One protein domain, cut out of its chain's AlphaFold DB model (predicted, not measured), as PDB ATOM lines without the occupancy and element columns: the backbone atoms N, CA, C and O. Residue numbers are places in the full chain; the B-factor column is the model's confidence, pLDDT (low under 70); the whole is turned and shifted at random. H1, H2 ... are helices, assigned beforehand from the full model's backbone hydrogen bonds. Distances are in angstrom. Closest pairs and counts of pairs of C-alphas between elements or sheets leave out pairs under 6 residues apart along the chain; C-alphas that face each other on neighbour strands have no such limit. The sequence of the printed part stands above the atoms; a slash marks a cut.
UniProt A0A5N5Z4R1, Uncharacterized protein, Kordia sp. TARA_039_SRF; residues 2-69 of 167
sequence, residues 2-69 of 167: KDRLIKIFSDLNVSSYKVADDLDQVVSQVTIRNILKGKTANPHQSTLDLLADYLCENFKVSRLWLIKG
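What this domain is: This is residues 2 to 69 of the 167 residues of an uncharacterized protein of Kordia sp. TARA_039_SRF (UniProt A0A5N5Z4R1). Two helices, H4 and H1, lie side by side in the middle of a rounded cluster, with the crossed pair H2 and H3 on one side and H5, folded back from H4, on the other. The 68 printed residues hold five named helices, H1 to H5 in order, and no named strand: all helix. The whole is compact, with a radius of gyration of the C-alphas of 10.7 A, and spans 26 by 25 by 21 A.

How they stand to each other: H4, residues 45 to 59, touches H1, residues 2 to 11, with residues 48 to 52 alone, at a shallow tilt of 30 degrees, the same way; the closest C-alphas, Lys 2 and Leu 48, are 6.9 A apart. H4, with residues 52 to 56 alone, touches H5, residues 63 to 68, in a helical hairpin; the closest C-alphas, Cys 56 and Arg 63, are 6.3 A apart. H3, residues 29 to 36, touches H1 about perpendicular, at 77 degrees; the closest C-alphas are Ile 6 and Leu 36, 5.0 A. H2, residues 16 to 22, touches H3; the closest C-alphas are Ala 20 and Gln 29, 5.2 A. In H1 to H5 every O i to N i+4 pair is within hydrogen-bond range.

Where its parts are: H4 is 20.4 A long, H1 14.3 A. C-alpha 2 is at (-36.199, 41.006, -16.432), C-alpha 68 at (-42.570, 33.794, -22.473).

The domain as a whole: The printed part has no cut and no long link; no printed residue is under 70 in pLDDT.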
ATOM      1  N   LYS A   2     -37.413  40.292 -16.892       92.44
ATOM      2  CA  LYS A   2     -36.199  41.006 -16.432       92.44
ATOM      3  C   LYS A   2     -34.875  40.401 -16.927       92.44
ATOM      4  O   LYS A   2     -34.112  41.090 -17.588       92.44
ATOM      5  N   ASP A   3     -34.624  39.121 -16.657       93.75
ATOM      6  CA  ASP A   3     -33.332  38.498 -16.994       93.75
ATOM      7  C   ASP A   3     -33.100  38.401 -18.510       93.75
ATOM      8  O   ASP A   3     -31.973  38.527 -18.982       93.75
ATOM      9  N   ARG A   4     -34.179  38.258 -19.290       94.88
ATOM     10  CA  ARG A   4     -34.122  38.283 -20.757       94.88
ATOM     11  C   ARG A   4     -33.812  39.680 -21.289       94.88
ATOM     12  O   ARG A   4     -33.012  39.789 -22.207       94.88
ATOM     13  N   LEU A   5     -34.370  40.730 -20.684       94.00
ATOM     14  CA  LEU A   5     -33.998  42.110 -21.010       94.00
ATOM     15  C   LEU A   5     -32.515  42.354 -20.707       94.00
ATOM     16  O   LEU A   5     -31.794  42.819 -21.581       94.00
ATOM     17  N   ILE A   6     -32.041  41.972 -19.516       93.75
ATOM     18  CA  ILE A   6     -30.622  42.095 -19.136       93.75
ATOM     19  C   ILE A   6     -29.722  41.412 -20.172       93.75
ATOM     20  O   ILE A   6     -28.762  42.024 -20.640       93.75
ATOM     21  N   LYS A   7     -30.061  40.175 -20.557       93.81
ATOM     22  CA  LYS A   7     -29.326  39.422 -21.575       93.81
ATOM     23  C   LYS A   7     -29.258  40.184 -22.901       93.81
ATOM     24  O   LYS A   7     -28.168  40.443 -23.388       93.81
ATOM     25  N   ILE A   8     -30.399  40.597 -23.448       94.12
ATOM     26  CA  ILE A   8     -30.454  41.236 -24.771       94.12
ATOM     27  C   ILE A   8     -29.774  42.602 -24.793       94.12
ATOM     28  O   ILE A   8     -29.032  42.900 -25.722       94.12
ATOM     29  N   PHE A   9     -29.962  43.421 -23.758       93.69
ATOM     30  CA  PHE A   9     -29.257  44.700 -23.660       93.69
ATOM     31  C   PHE A   9     -27.735  44.519 -23.575       93.69
ATOM     32  O   PHE A   9     -26.997  45.352 -24.101       93.69
ATOM     33  N   SER A  10     -27.267  43.435 -22.943       91.81
ATOM     34  CA  SER A  10     -25.850  43.066 -22.927       91.81
ATOM     35  C   SER A  10     -25.372  42.589 -24.301       91.81
ATOM     36  O   SER A  10     -24.326  43.040 -24.757       91.81
ATOM     37  N   ASP A  11     -26.136  41.718 -24.963       92.69
ATOM     38  CA  ASP A  11     -25.792  41.139 -26.268       92.69
ATOM     39  C   ASP A  11     -25.727  42.216 -27.367       92.69
ATOM     40  O   ASP A  11     -24.804  42.228 -28.177       92.69
ATOM     41  N   LEU A  12     -26.667  43.168 -27.361       91.75
ATOM     42  CA  LEU A  12     -26.732  44.280 -28.318       91.75
ATOM     43  C   LEU A  12     -25.805  45.454 -27.962       91.75
ATOM     44  O   LEU A  12     -25.688  46.403 -28.738       91.75
ATOM     45  N   ASN A  13     -25.167  45.420 -26.787       91.94
ATOM     46  CA  ASN A  13     -24.288  46.474 -26.274       91.94
ATOM     47  C   ASN A  13     -24.923  47.886 -26.304       91.94
ATOM     48  O   ASN A  13     -24.268  48.889 -26.609       91.94
ATOM     49  N   VAL A  14     -26.219  47.984 -25.991       90.50
ATOM     50  CA  VAL A  14     -26.951  49.259 -26.010       90.50
ATOM     51  C   VAL A  14     -26.770  49.977 -24.676       90.50
ATOM     52  O   VAL A  14     -27.078  49.454 -23.604       90.50
ATOM     53  N   SER A  15     -26.274  51.215 -24.728       91.88
ATOM     54  CA  SER A  15     -26.038  51.997 -23.514       91.88
ATOM     55  C   SER A  15     -27.347  52.474 -22.877       91.88
ATOM     56  O   SER A  15     -28.238  52.971 -23.559       91.88
ATOM     57  N   SER A  16     -27.428  52.443 -21.543       91.50
ATOM     58  CA  SER A  16     -28.593  52.955 -20.805       91.50
ATOM     59  C   SER A  16     -28.841  54.456 -21.002       91.50
ATOM     60  O   SER A  16     -29.910  54.945 -20.659       91.50
ATOM     61  N   TYR A  17     -27.832  55.196 -21.477       92.81
ATOM     62  CA  TYR A  17     -27.972  56.598 -21.867       92.81
ATOM     63  C   TYR A  17     -28.810  56.718 -23.133       92.81
ATOM     64  O   TYR A  17     -29.828  57.393 -23.104       92.81
ATOM     65  N   LYS A  18     -28.416  55.989 -24.185       92.69
ATOM     66  CA  LYS A  18     -29.114  55.976 -25.468       92.69
ATOM     67  C   LYS A  18     -30.585  55.593 -25.305       92.69
ATOM     68  O   LYS A  18     -31.443  56.299 -25.794       92.69
ATOM     69  N   VAL A  19     -30.877  54.546 -24.531       93.75
ATOM     70  CA  VAL A  19     -32.271  54.125 -24.291       93.75
ATOM     71  C   VAL A  19     -33.087  55.211 -23.586       93.75
ATOM     72  O   VAL A  19     -34.248  55.406 -23.905       93.75
ATOM     73  N   ALA A  20     -32.502  55.906 -22.606       93.31
ATOM     74  CA  ALA A  20     -33.207  56.981 -21.911       93.31
ATOM     75  C   ALA A  20     -33.453  58.188 -22.826       93.31
ATOM     76  O   ALA A  20     -34.479  58.842 -22.691       93.31
ATOM     77  N   ASP A  21     -32.507  58.478 -23.720       93.94
ATOM     78  CA  ASP A  21     -32.608  59.543 -24.718       93.94
ATOM     79  C   ASP A  21     -33.682  59.223 -25.765       93.94
ATOM     80  O   ASP A  21     -34.611  60.002 -25.934       93.94
ATOM     81  N   ASP A  22     -33.638  58.021 -26.349       92.44
ATOM     82  CA  ASP A  22     -34.615  57.533 -27.333       92.44
ATOM     83  C   ASP A  22     -36.044  57.418 -26.751       92.44
ATOM     84  O   ASP A  22     -37.019  57.403 -27.497       92.44
ATOM     85  N   LEU A  23     -36.178  57.317 -25.422       91.50
ATOM     86  CA  LEU A  23     -37.457  57.283 -24.701       91.50
ATOM     87  C   LEU A  23     -37.830  58.638 -24.071       91.50
ATOM     88  O   LEU A  23     -38.594  58.659 -23.104       91.50
ATOM     89  N   ASP A  24     -37.260  59.754 -24.534       91.62
ATOM     90  CA  ASP A  24     -37.558  61.115 -24.054       91.62
ATOM     91  C   ASP A  24     -37.492  61.265 -22.519       91.62
ATOM     92  O   ASP A  24     -38.265  61.985 -21.887       91.62
ATOM     93  N   GLN A  25     -36.567  60.546 -21.879       89.56
ATOM     94  CA  GLN A  25     -36.376  60.505 -20.425       89.56
ATOM     95  C   GLN A  25     -37.603  60.038 -19.617       89.56
ATOM     96  O   GLN A  25     -37.620  60.206 -18.393       89.56
ATOM     97  N   VAL A  26     -38.586  59.373 -20.242       91.00
ATOM     98  CA  VAL A  26     -39.728  58.738 -19.547       91.00
ATOM     99  C   VAL A  26     -39.239  57.783 -18.454       91.00
ATOM    100  O   VAL A  26     -39.833  57.680 -17.378       91.00
ATOM    101  N   VAL A  27     -38.105  57.121 -18.696       90.00
ATOM    102  CA  VAL A  27     -37.375  56.343 -17.696       90.00
ATOM    103  C   VAL A  27     -35.947  56.865 -17.604       90.00
ATOM    104  O   VAL A  27     -35.206  56.866 -18.583       90.00
ATOM    105  N   SER A  28     -35.526  57.258 -16.398       92.94
ATOM    106  CA  SER A  28     -34.177  57.795 -16.209       92.94
ATOM    107  C   SER A  28     -33.086  56.780 -16.571       92.94
ATOM    108  O   SER A  28     -33.175  55.590 -16.241       92.94
ATOM    109  N   GLN A  29     -31.980  57.273 -17.134       94.44
ATOM    110  CA  GLN A  29     -30.766  56.487 -17.394       94.44
ATOM    111  C   GLN A  29     -30.325  55.660 -16.174       94.44
ATOM    112  O   GLN A  29     -29.869  54.522 -16.319       94.44
ATOM    113  N   VAL A  30     -30.409  56.235 -14.968       93.94
ATOM    114  CA  VAL A  30     -29.979  55.581 -13.724       93.94
ATOM    115  C   VAL A  30     -30.885  54.396 -13.401       93.94
ATOM    116  O   VAL A  30     -30.379  53.325 -13.061       93.94
ATOM    117  N   THR A  31     -32.199  54.561 -13.565       93.06
ATOM    118  CA  THR A  31     -33.185  53.487 -13.400       93.06
ATOM    119  C   THR A  31     -32.886  52.339 -14.356       93.06
ATOM    120  O   THR A  31     -32.717  51.206 -13.904       93.06
ATOM    121  N   ILE A  32     -32.725  52.632 -15.650       93.94
ATOM    122  CA  ILE A  32     -32.406  51.626 -16.673       93.94
ATOM    123  C   ILE A  32     -31.101  50.914 -16.311       93.94
ATOM    124  O   ILE A  32     -31.061  49.692 -16.211       93.94
ATOM    125  N   ARG A  33     -30.037  51.664 -16.003       94.69
ATOM    126  CA  ARG A  33     -28.736  51.100 -15.611       94.69
ATOM    127  C   ARG A  33     -28.841  50.160 -14.411       94.69
ATOM    128  O   ARG A  33     -28.180  49.124 -14.399       94.69
ATOM    129  N   ASN A  34     -29.615  50.518 -13.389       94.56
ATOM    130  CA  ASN A  34     -29.774  49.689 -12.195       94.56
ATOM    131  C   ASN A  34     -30.521  48.387 -12.499       94.56
ATOM    132  O   ASN A  34     -30.128  47.339 -11.987       94.56
ATOM    133  N   ILE A  35     -31.528  48.432 -13.376       94.00
ATOM    134  CA  ILE A  35     -32.218  47.235 -13.873       94.00
ATOM    135  C   ILE A  35     -31.239  46.353 -14.656       94.00
ATOM    136  O   ILE A  35     -31.090  45.178 -14.327       94.00
ATOM    137  N   LEU A  36     -30.513  46.924 -15.625       92.06
ATOM    138  CA  LEU A  36     -29.587  46.185 -16.494       92.06
ATOM    139  C   LEU A  36     -28.400  45.572 -15.738       92.06
ATOM    140  O   LEU A  36     -27.899  44.522 -16.118       92.06
ATOM    141  N   LYS A  37     -27.968  46.188 -14.631       91.81
ATOM    142  CA  LYS A  37     -26.932  45.637 -13.739       91.81
ATOM    143  C   LYS A  37     -27.475  44.664 -12.686       91.81
ATOM    144  O   LYS A  37     -26.722  44.268 -11.800       91.81
ATOM    145  N   GLY A  38     -28.769  44.341 -12.711       88.50
ATOM    146  CA  GLY A  38     -29.404  43.466 -11.724       88.50
ATOM    147  C   GLY A  38     -29.481  44.051 -10.307       88.50
ATOM    148  O   GLY A  38     -29.757  43.319  -9.362       88.50
ATOM    149  N   LYS A  39     -29.257  45.363 -10.136       91.19
ATOM    150  CA  LYS A  39     -29.334  46.047  -8.830       91.19
ATOM    151  C   LYS A  39     -30.772  46.255  -8.361       91.19
ATOM    152  O   LYS A  39     -31.011  46.393  -7.166       91.19
ATOM    153  N   THR A  40     -31.725  46.279  -9.288       89.19
ATOM    154  CA  THR A  40     -33.153  46.376  -8.979       89.19
ATOM    155  C   THR A  40     -33.759  44.974  -8.934       89.19
ATOM    156  O   THR A  40     -33.916  44.330  -9.971       89.19
ATOM    157  N   ALA A  41     -34.111  44.501  -7.734       84.00
ATOM    158  CA  ALA A  41     -34.675  43.162  -7.545       84.00
ATOM    159  C   ALA A  41     -36.013  42.991  -8.288       84.00
ATOM    160  O   ALA A  41     -36.147  42.060  -9.090       84.00
ATOM    161  N   ASN A  42     -36.929  43.948  -8.079       88.81
ATOM    162  CA  ASN A  42     -38.289  43.969  -8.625       88.81
ATOM    163  C   ASN A  42     -38.572  45.303  -9.343       88.81
ATOM    164  O   ASN A  42     -39.105  46.228  -8.730       88.81
ATOM    165  N   PRO A  43     -38.173  45.450 -10.616       91.31
ATOM    166  CA  PRO A  43     -38.530  46.618 -11.416       91.31
ATOM    167  C   PRO A  43     -40.045  46.696 -11.645       91.31
ATOM    168  O   PRO A  43     -40.710  45.663 -11.721       91.31
ATOM    169  N   HIS A  44     -40.586  47.907 -11.802       92.62
ATOM    170  CA  HIS A  44     -41.988  48.083 -12.182       92.62
ATOM    171  C   HIS A  44     -42.262  47.465 -13.555       92.62
ATOM    172  O   HIS A  44     -41.482  47.661 -14.489       92.62
ATOM    173  N   GLN A  45     -43.391  46.761 -13.684       90.31
ATOM    174  CA  GLN A  45     -43.763  46.086 -14.928       90.31
ATOM    175  C   GLN A  45     -43.874  47.072 -16.098       90.31
ATOM    176  O   GLN A  45     -43.309  46.803 -17.147       90.31
ATOM    177  N   SER A  46     -44.446  48.261 -15.875       90.44
ATOM    178  CA  SER A  46     -44.515  49.322 -16.891       90.44
ATOM    179  C   SER A  46     -43.143  49.734 -17.430       90.44
ATOM    180  O   SER A  46     -42.992  49.991 -18.618       90.44
ATOM    181  N   THR A  47     -42.110  49.760 -16.582       92.25
ATOM    182  CA  THR A  47     -40.732  50.024 -17.017       92.25
ATOM    183  C   THR A  47     -40.165  48.863 -17.829       92.25
ATOM    184  O   THR A  47     -39.434  49.092 -18.786       92.25
ATOM    185  N   LEU A  48     -40.471  47.617 -17.457       93.12
ATOM    186  CA  LEU A  48     -40.030  46.445 -18.217       93.12
ATOM    187  C   LEU A  48     -40.705  46.374 -19.590       93.12
ATOM    188  O   LEU A  48     -40.031  46.034 -20.557       93.12
ATOM    189  N   ASP A  49     -41.985  46.730 -19.665       90.00
ATOM    190  CA  ASP A  49     -42.750  46.773 -20.910       90.00
ATOM    191  C   ASP A  49     -42.191  47.852 -21.845       90.00
ATOM    192  O   ASP A  49     -41.840  47.537 -22.973       90.00
ATOM    193  N   LEU A  50     -41.940  49.073 -21.349       92.56
ATOM    194  CA  LEU A  50     -41.294  50.135 -22.140       92.56
ATOM    195  C   LEU A  50     -39.936  49.708 -22.717       92.56
ATOM    196  O   LEU A  50     -39.625  49.974 -23.876       92.56
ATOM    197  N   LEU A  51     -39.114  49.026 -21.917       93.81
ATOM    198  CA  LEU A  51     -37.820  48.520 -22.377       93.81
ATOM    199  C   LEU A  51     -37.965  47.371 -23.383       93.81
ATOM    200  O   LEU A  51     -37.127  47.231 -24.274       93.81
ATOM    201  N   ALA A  52     -38.994  46.536 -23.238       92.44
ATOM    202  CA  ALA A  52     -39.303  45.487 -24.199       92.44
ATOM    203  C   ALA A  52     -39.770  46.086 -25.530       92.44
ATOM    204  O   ALA A  52     -39.301  45.646 -26.577       92.44
ATOM    205  N   ASP A  53     -40.625  47.101 -25.489       89.75
ATOM    206  CA  ASP A  53     -41.159  47.798 -26.661       89.75
ATOM    207  C   ASP A  53     -40.031  48.457 -27.449       89.75
ATOM    208  O   ASP A  53     -39.869  48.176 -28.636       89.75
ATOM    209  N   TYR A  54     -39.148  49.179 -26.754       92.69
ATOM    210  CA  TYR A  54     -37.933  49.744 -27.339       92.69
ATOM    211  C   TYR A  54     -37.097  48.699 -28.098       92.69
ATOM    212  O   TYR A  54     -36.664  48.944 -29.224       92.69
ATOM    213  N   LEU A  55     -36.878  47.518 -27.505       92.31
ATOM    214  CA  LEU A  55     -36.126  46.430 -28.143       92.31
ATOM    215  C   LEU A  55     -36.860  45.815 -29.340       92.31
ATOM    216  O   LEU A  55     -36.221  45.447 -30.329       92.31
ATOM    217  N   CYS A  56     -38.183  45.692 -29.263       89.44
ATOM    218  CA  CYS A  56     -38.992  45.169 -30.361       89.44
ATOM    219  C   CYS A  56     -38.958  46.116 -31.567       89.44
ATOM    220  O   CYS A  56     -38.783  45.660 -32.694       89.44
ATOM    221  N   GLU A  57     -39.078  47.422 -31.329       86.44
ATOM    222  CA  GLU A  57     -39.160  48.447 -32.373       86.44
ATOM    223  C   GLU A  57     -37.805  48.740 -33.023       86.44
ATOM    224  O   GLU A  57     -37.722  48.869 -34.241       86.44
ATOM    225  N   ASN A  58     -36.730  48.799 -32.230       90.44
ATOM    226  CA  ASN A  58     -35.427  49.260 -32.717       90.44
ATOM    227  C   ASN A  58     -34.459  48.125 -33.074       90.44
ATOM    228  O   ASN A  58     -33.502  48.344 -33.813       90.44
ATOM    229  N   PHE A  59     -34.680  46.918 -32.546       89.06
ATOM    230  CA  PHE A  59     -33.736  45.799 -32.671       89.06
ATOM    231  C   PHE A  59     -34.401  44.494 -33.112       89.06
ATOM    232  O   PHE A  59     -33.781  43.433 -33.026       89.06
ATOM    233  N   LYS A  60     -35.661  44.564 -33.566       88.69
ATOM    234  CA  LYS A  60     -36.436  43.420 -34.071       88.69
ATOM    235  C   LYS A  60     -36.449  42.238 -33.099       88.69
ATOM    236  O   LYS A  60     -36.460  41.079 -33.501       88.69
ATOM    237  N   VAL A  61     -36.429  42.502 -31.795       91.00
ATOM    238  CA  VAL A  61     -36.468  41.444 -30.780       91.00
ATOM    239  C   VAL A  61     -37.892  40.898 -30.671       91.00
ATOM    240  O   VAL A  61     -38.869  41.645 -30.649       91.00
ATOM    241  N   SER A  62     -38.032  39.579 -30.576       89.94
ATOM    242  CA  SER A  62     -39.324  38.914 -30.432       89.94
ATOM    243  C   SER A  62     -39.966  39.227 -29.077       89.94
ATOM    244  O   SER A  62     -39.482  38.810 -28.017       89.94
ATOM    245  N   ARG A  63     -41.126  39.897 -29.099       88.38
ATOM    246  CA  ARG A  63     -41.930  40.148 -27.889       88.38
ATOM    247  C   ARG A  63     -42.363  38.840 -27.217       88.38
ATOM    248  O   ARG A  63     -42.346  38.743 -25.988       88.38
ATOM    249  N   LEU A  64     -42.705  37.813 -28.004       84.94
ATOM    250  CA  LEU A  64     -43.080  36.493 -27.483       84.94
ATOM    251  C   LEU A  64     -41.927  35.870 -26.689       84.94
ATOM    252  O   LEU A  64     -42.133  35.387 -25.572       84.94
ATOM    253  N   TRP A  65     -40.705  35.968 -27.210       92.00
ATOM    254  CA  TRP A  65     -39.521  35.489 -26.513       92.00
ATOM    255  C   TRP A  65     -39.229  36.315 -25.247       92.00
ATOM    256  O   TRP A  65     -38.983  35.754 -24.180       92.00
ATOM    257  N   LEU A  66     -39.350  37.645 -25.288       91.25
ATOM    258  CA  LEU A  66     -39.156  38.496 -24.104       91.25
ATOM    259  C   LEU A  66     -40.151  38.182 -22.971       91.25
ATOM    260  O   LEU A  66     -39.763  38.122 -21.792       91.25
ATOM    261  N   ILE A  67     -41.416  37.919 -23.303       88.00
ATOM    262  CA  ILE A  67     -42.485  37.647 -22.329       88.00
ATOM    263  C   ILE A  67     -42.463  36.193 -21.855       88.00
ATOM    264  O   ILE A  67     -42.463  35.949 -20.646       88.00
ATOM    265  N   LYS A  68     -42.401  35.226 -22.774       87.50
ATOM    266  CA  LYS A  68     -42.570  33.794 -22.473       87.50
ATOM    267  C   LYS A  68     -41.274  32.990 -22.555       87.50
ATOM    268  O   LYS A  68     -41.112  32.036 -21.807       87.50
ATOM    269  N   GLY A  69     -40.296  33.440 -23.339       87.88
ATOM    270  CA  GLY A  69     -39.050  32.703 -23.593       87.88
ATOM    271  C   GLY A  69     -39.189  31.647 -24.686       87.88
ATOM    272  O   GLY A  69     -38.375  30.734 -24.748       87.88
TER     273      GLY A  69